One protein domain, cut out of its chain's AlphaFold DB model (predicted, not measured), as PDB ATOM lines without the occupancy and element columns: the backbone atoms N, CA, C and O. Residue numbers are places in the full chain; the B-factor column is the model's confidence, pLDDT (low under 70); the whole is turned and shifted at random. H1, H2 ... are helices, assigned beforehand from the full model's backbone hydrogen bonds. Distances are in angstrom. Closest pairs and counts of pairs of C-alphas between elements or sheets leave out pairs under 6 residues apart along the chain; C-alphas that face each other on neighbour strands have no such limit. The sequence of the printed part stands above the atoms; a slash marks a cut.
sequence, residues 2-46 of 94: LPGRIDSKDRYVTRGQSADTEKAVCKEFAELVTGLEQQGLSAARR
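AT A GLANCE: This is residues 2 to 46 of the 94 residues of an uncharacterized protein of Gammaproteobacteria bacterium (UniProt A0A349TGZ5). The printed part begins near the middle of a ring-like outline, swings out through residues 2 to 15, and then makes an L of two helices, H1 and H2, which meet near their ends. After H2, residues 39 to 46 fold back across the open side of the L. The 45 printed residues hold two named helices, H1 then H2, and no named strand; the class is all helix, with under half of the residues, 22, in named elements. The whole is compact, with a radius of gyration of the C-alphas of 10.5 A, and spans 27 by 26 by 17 A.

HOW THE PARTS SIT: H1, residues 16 to 28, and H2, residues 30 to 38, are close but not clearly touching; their closest C-alphas, of Cys 26 and Val 33, are 6.7 A apart. Their lines are about perpendicular, at 83 degrees. In H1 and H2 every O i to N i+4 pair is within hydrogen-bond range.

IN THESE COORDINATES: H1 is 19.1 A long, from C-alpha 16 at (171.682, 205.455, 244.049). H2 is 12.3 A long, ending with C-alpha 38 at (190.155, 219.948, 231.262).

THE WHOLE: The C-alphas of Gln 17 and Gln 39, the two farthest apart, are 28.4 A apart. The link from H1 to H2 is tight. The printed part has no cut, and no printed residue is under 70 in pLDDT.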
ATOM      1  N   LEU A   2     178.370 213.483 236.971       81.56
ATOM      2  CA  LEU A   2     178.115 214.289 235.785       81.56
ATOM      3  C   LEU A   2     179.441 214.643 235.114       81.56
ATOM      4  O   LEU A   2     180.399 214.896 235.840       81.56
ATOM      5  N   PRO A   3     179.494 214.708 233.778       86.62
ATOM      6  CA  PRO A   3     180.648 215.267 233.094       86.62
ATOM      7  C   PRO A   3     180.797 216.765 233.408       86.62
ATOM      8  O   PRO A   3     179.813 217.509 233.378       86.62
ATOM      9  N   GLY A   4     182.033 217.192 233.682       89.38
ATOM     10  CA  GLY A   4     182.385 218.572 234.027       89.38
ATOM     11  C   GLY A   4     182.638 218.798 235.523       89.38
ATOM     12  O   GLY A   4     182.492 217.911 236.360       89.38
ATOM     13  N   ARG A   5     183.027 220.027 235.877       87.56
ATOM     14  CA  ARG A   5     183.350 220.428 237.253       87.56
ATOM     15  C   ARG A   5     182.082 220.553 238.094       87.56
ATOM     16  O   ARG A   5     181.229 221.390 237.807       87.56
ATOM     17  N   ILE A   6     181.974 219.747 239.145       84.75
ATOM     18  CA  ILE A   6     180.846 219.780 240.082       84.75
ATOM     19  C   ILE A   6     181.158 220.780 241.200       84.75
ATOM     20  O   ILE A   6     182.152 220.627 241.910       84.75
ATOM     21  N   ASP A   7     180.305 221.791 241.375       82.44
ATOM     22  CA  ASP A   7     180.389 222.698 242.523       82.44
ATOM     23  C   ASP A   7     179.860 221.996 243.783       82.44
ATOM     24  O   ASP A   7     178.825 221.329 243.765       82.44
ATOM     25  N   SER A   8     180.535 222.207 244.909       79.44
ATOM     26  CA  SER A   8     180.067 221.858 246.255       79.44
ATOM     27  C   SER A   8     178.627 222.292 246.582       79.44
ATOM     28  O   SER A   8     177.978 221.682 247.430       79.44
ATOM     29  N   LYS A   9     178.117 223.339 245.923       81.44
ATOM     30  CA  LYS A   9     176.764 223.885 246.097       81.44
ATOM     31  C   LYS A   9     175.731 223.300 245.129       81.44
ATOM     32  O   LYS A   9     174.571 223.721 245.178       81.44
ATOM     33  N   ASP A  10     176.111 222.366 244.256       82.25
ATOM     34  CA  ASP A  10     175.187 221.758 243.299       82.25
ATOM     35  C   ASP A  10     174.102 220.943 244.024       82.25
ATOM     36  O   ASP A  10     174.359 219.941 244.696       82.25
ATOM     37  N   ARG A  11     172.848 221.387 243.888       80.38
ATOM     38  CA  ARG A  11     171.680 220.753 244.519       80.38
ATOM     39  C   ARG A  11     171.186 219.523 243.762       80.38
ATOM     40  O   ARG A  11     170.326 218.812 244.272       80.38
ATOM     41  N   TYR A  12     171.711 219.268 242.568       81.81
ATOM     42  CA  TYR A  12     171.240 218.215 241.676       81.81
ATOM     43  C   TYR A  12     172.217 217.040 241.576       81.81
ATOM     44  O   TYR A  12     172.243 216.320 240.573       81.81
ATOM     45  N   VAL A  13     173.020 216.809 242.615       84.94
ATOM     46  CA  VAL A  13     173.862 215.613 242.713       84.94
ATOM     47  C   VAL A  13     172.973 214.371 242.812       84.94
ATOM     48  O   VAL A  13     172.174 214.215 243.735       84.94
ATOM     49  N   THR A  14     173.128 213.470 241.847       89.38
ATOM     50  CA  THR A  14     172.385 212.211 241.768       89.38
ATOM     51  C   THR A  14     172.936 211.189 242.753       89.38
ATOM     52  O   THR A  14     174.125 211.182 243.082       89.38
ATOM     53  N   ARG A  15     172.065 210.297 243.236       90.69
ATOM     54  CA  ARG A  15     172.404 209.221 244.182       90.69
ATOM     55  C   ARG A  15     171.729 207.910 243.775       90.69
ATOM     56  O   ARG A  15     170.777 207.925 242.997       90.69
ATOM     57  N   GLY A  16     172.224 206.793 244.310       94.12
ATOM     58  CA  GLY A  16     171.682 205.455 244.049       94.12
ATOM     59  C   GLY A  16     171.710 205.071 242.565       94.12
ATOM     60  O   GLY A  16     172.590 205.504 241.823       94.12
ATOM     61  N   GLN A  17     170.703 204.314 242.128       95.75
ATOM     62  CA  GLN A  17     170.628 203.734 240.779       95.75
ATOM     63  C   GLN A  17     170.724 204.771 239.649       95.75
ATOM     64  O   GLN A  17     171.358 204.517 238.623       95.75
ATOM     65  N   SER A  18     170.153 205.965 239.835       92.00
ATOM     66  CA  SER A  18     170.268 207.048 238.852       92.00
ATOM     67  C   SER A  18     171.718 207.507 238.691       92.00
ATOM     68  O   SER A  18     172.184 207.711 237.575       92.00
ATOM     69  N   ALA A  19     172.464 207.618 239.797       92.75
ATOM     70  CA  ALA A  19     173.883 207.961 239.740       92.75
ATOM     71  C   ALA A  19     174.716 206.854 239.090       92.75
ATOM     72  O   ALA A  19     175.693 207.158 238.407       92.75
ATOM     73  N   ASP A  20     174.351 205.591 239.307       94.94
ATOM     74  CA  ASP A  20     175.058 204.446 238.731       94.94
ATOM     75  C   ASP A  20     174.834 204.351 237.221       94.94
ATOM     76  O   ASP A  20     175.796 204.155 236.481       94.94
ATOM     77  N   THR A  21     173.612 204.625 236.757       94.12
ATOM     78  CA  THR A  21     173.290 204.736 235.324       94.12
ATOM     79  C   THR A  21     174.103 205.852 234.665       94.12
ATOM     80  O   THR A  21     174.754 205.631 233.648       94.12
ATOM     81  N   GLU A  22     174.151 207.039 235.280       94.00
ATOM     82  CA  GLU A  22     174.960 208.155 234.770       94.00
ATOM     83  C   GLU A  22     176.454 207.815 234.727       94.00
ATOM     84  O   GLU A  22     177.132 208.136 233.754       94.00
ATOM     85  N   LYS A  23     176.983 207.149 235.766       93.25
ATOM     86  CA  LYS A  23     178.384 206.696 235.789       93.25
ATOM     87  C   LYS A  23     178.666 205.670 234.694       93.25
ATOM     88  O   LYS A  23     179.751 205.726 234.127       93.25
ATOM     89  N   ALA A  24     177.751 204.733 234.444       95.12
ATOM     90  CA  ALA A  24     177.925 203.702 233.425       95.12
ATOM     91  C   ALA A  24     178.086 204.337 232.037       95.12
ATOM     92  O   ALA A  24     179.117 204.135 231.406       95.12
ATOM     93  N   VAL A  25     177.162 205.223 231.655       94.31
ATOM     94  CA  VAL A  25     177.232 205.939 230.372       94.31
ATOM     95  C   VAL A  25     178.491 206.805 230.286       94.31
ATOM     96  O   VAL A  25     179.191 206.777 229.285       94.31
ATOM     97  N   CYS A  26     178.849 207.544 231.344       94.06
ATOM     98  CA  CYS A  26     180.058 208.380 231.319       94.06
ATOM     99  C   CYS A  26     181.348 207.565 231.121       94.06
ATOM    100  O   CYS A  26     182.285 208.059 230.497       94.06
ATOM    101  N   LYS A  27     181.410 206.324 231.625       95.12
ATOM    102  CA  LYS A  27     182.571 205.442 231.424       95.12
ATOM    103  C   LYS A  27     182.751 205.039 229.962       95.12
ATOM    104  O   LYS A  27     183.890 204.878 229.538       95.12
ATOM    105  N   GLU A  28     181.663 204.908 229.204       97.00
ATOM    106  CA  GLU A  28     181.711 204.592 227.769       97.00
ATOM    107  C   GLU A  28     182.326 205.735 226.942       97.00
ATOM    108  O   GLU A  28     182.864 205.499 225.866       97.00
ATOM    109  N   PHE A  29     182.321 206.963 227.473       95.56
ATOM    110  CA  PHE A  29     182.810 208.172 226.802       95.56
ATOM    111  C   PHE A  29     183.899 208.894 227.611       95.56
ATOM    112  O   PHE A  29     183.917 210.124 227.691       95.56
ATOM    113  N   ALA A  30     184.816 208.138 228.224       93.94
ATOM    114  CA  ALA A  30     185.814 208.664 229.160       93.94
ATOM    115  C   ALA A  30     186.669 209.820 228.597       93.94
ATOM    116  O   ALA A  30     186.981 210.765 229.327       93.94
ATOM    117  N   GLU A  31     187.014 209.780 227.305       95.75
ATOM    118  CA  GLU A  31     187.777 210.846 226.638       95.75
ATOM    119  C   GLU A  31     187.008 212.173 226.610       95.75
ATOM    120  O   GLU A  31     187.557 213.215 226.967       95.75
ATOM    121  N   LEU A  32     185.713 212.137 226.268       94.56
ATOM    122  CA  LEU A  32     184.860 213.326 226.256       94.56
ATOM    123  C   LEU A  32     184.673 213.878 227.670       94.56
ATOM    124  O   LEU A  32     184.795 215.082 227.877       94.56
ATOM    125  N   VAL A  33     184.419 213.006 228.650       94.38
ATOM    126  CA  VAL A  33     184.263 213.403 230.060       94.38
ATOM    127  C   VAL A  33     185.515 214.128 230.556       94.38
ATOM    128  O   VAL A  33     185.413 215.230 231.095       94.38
ATOM    129  N   THR A  34     186.693 213.551 230.306       93.00
ATOM    130  CA  THR A  34     187.981 214.143 230.696       93.00
ATOM    131  C   THR A  34     188.225 215.471 229.976       93.00
ATOM    132  O   THR A  34     188.639 216.450 230.600       93.00
ATOM    133  N   GLY A  35     187.926 215.544 228.675       94.88
ATOM    134  CA  GLY A  35     188.060 216.770 227.890       94.88
ATOM    135  C   GLY A  35     187.202 217.917 228.433       94.88
ATOM    136  O   GLY A  35     187.688 219.038 228.573       94.88
ATOM    137  N   LEU A  36     185.952 217.642 228.818       93.69
ATOM    138  CA  LEU A  36     185.052 218.644 229.401       93.69
ATOM    139  C   LEU A  36     185.600 219.216 230.722       93.69
ATOM    140  O   LEU A  36     185.529 220.426 230.948       93.69
ATOM    141  N   GLU A  37     186.192 218.375 231.575       91.06
ATOM    142  CA  GLU A  37     186.822 218.807 232.831       91.06
ATOM    143  C   GLU A  37     188.086 219.649 232.600       91.06
ATOM    144  O   GLU A  37     188.279 220.681 233.262       91.06
ATOM    145  N   GLN A  38     188.928 219.238 231.644       93.94
ATOM    146  CA  GLN A  38     190.155 219.948 231.262       93.94
ATOM    147  C   GLN A  38     189.858 221.339 230.693       93.94
ATOM    148  O   GLN A  38     190.552 222.298 231.029       93.94
ATOM    149  N   GLN A  39     188.788 221.470 229.906       95.38
ATOM    150  CA  GLN A  39     188.309 222.757 229.389       95.38
ATOM    151  C   GLN A  39     187.566 223.597 230.442       95.38
ATOM    152  O   GLN A  39     187.155 224.724 230.175       95.38
ATOM    153  N   GLY A  40     187.404 223.076 231.659       92.31
ATOM    154  CA  GLY A  40     186.831 223.807 232.780       92.31
ATOM    155  C   GLY A  40     185.325 224.024 232.709       92.31
ATOM    156  O   GLY A  40     184.823 224.913 233.396       92.31
ATOM    157  N   LEU A  41     184.601 223.216 231.928       92.88
ATOM    158  CA  LEU A  41     183.147 223.299 231.867       92.88
ATOM    159  C   LEU A  41     182.545 222.858 233.201       92.88
ATOM    160  O   LEU A  41     182.892 221.806 233.738       92.88
ATOM    161  N   SER A  42     181.615 223.655 233.717       90.94
ATOM    162  CA  SER A  42     180.819 223.281 234.882       90.94
ATOM    163  C   SER A  42     179.835 222.176 234.520       90.94
ATOM    164  O   SER A  42     179.185 222.223 233.473       90.94
ATOM    165  N   ALA A  43     179.691 221.204 235.415       90.50
ATOM    166  CA  ALA A  43     178.634 220.216 235.327       90.50
ATOM    167  C   ALA A  43     177.266 220.916 235.377       90.50
ATOM    168  O   ALA A  43     177.051 221.847 236.157       90.50
ATOM    169  N   ALA A  44     176.336 220.469 234.537       88.88
ATOM    170  CA  ALA A  44     174.996 221.033 234.453       88.88
ATOM    171  C   ALA A  44     173.952 219.933 234.254       88.88
ATOM    172  O   ALA A  44     174.241 218.837 233.773       88.88
ATOM    173  N   ARG A  45     172.705 220.244 234.611       88.56
ATOM    174  CA  ARG A  45     171.555 219.355 234.429       88.56
ATOM    175  C   ARG A  45     170.615 219.917 233.382       88.56
ATOM    176  O   ARG A  45     170.343 221.114 233.351       88.56
ATOM    177  N   ARG A  46     170.050 219.014 232.589       89.31
ATOM    178  CA  ARG A  46     168.958 219.296 231.665       89.31
ATOM    179  C   ARG A  46     167.801 218.337 231.964       89.31
ATOM    180  O   ARG A  46     168.058 217.143 232.115       89.31
TER     181      ARG A  46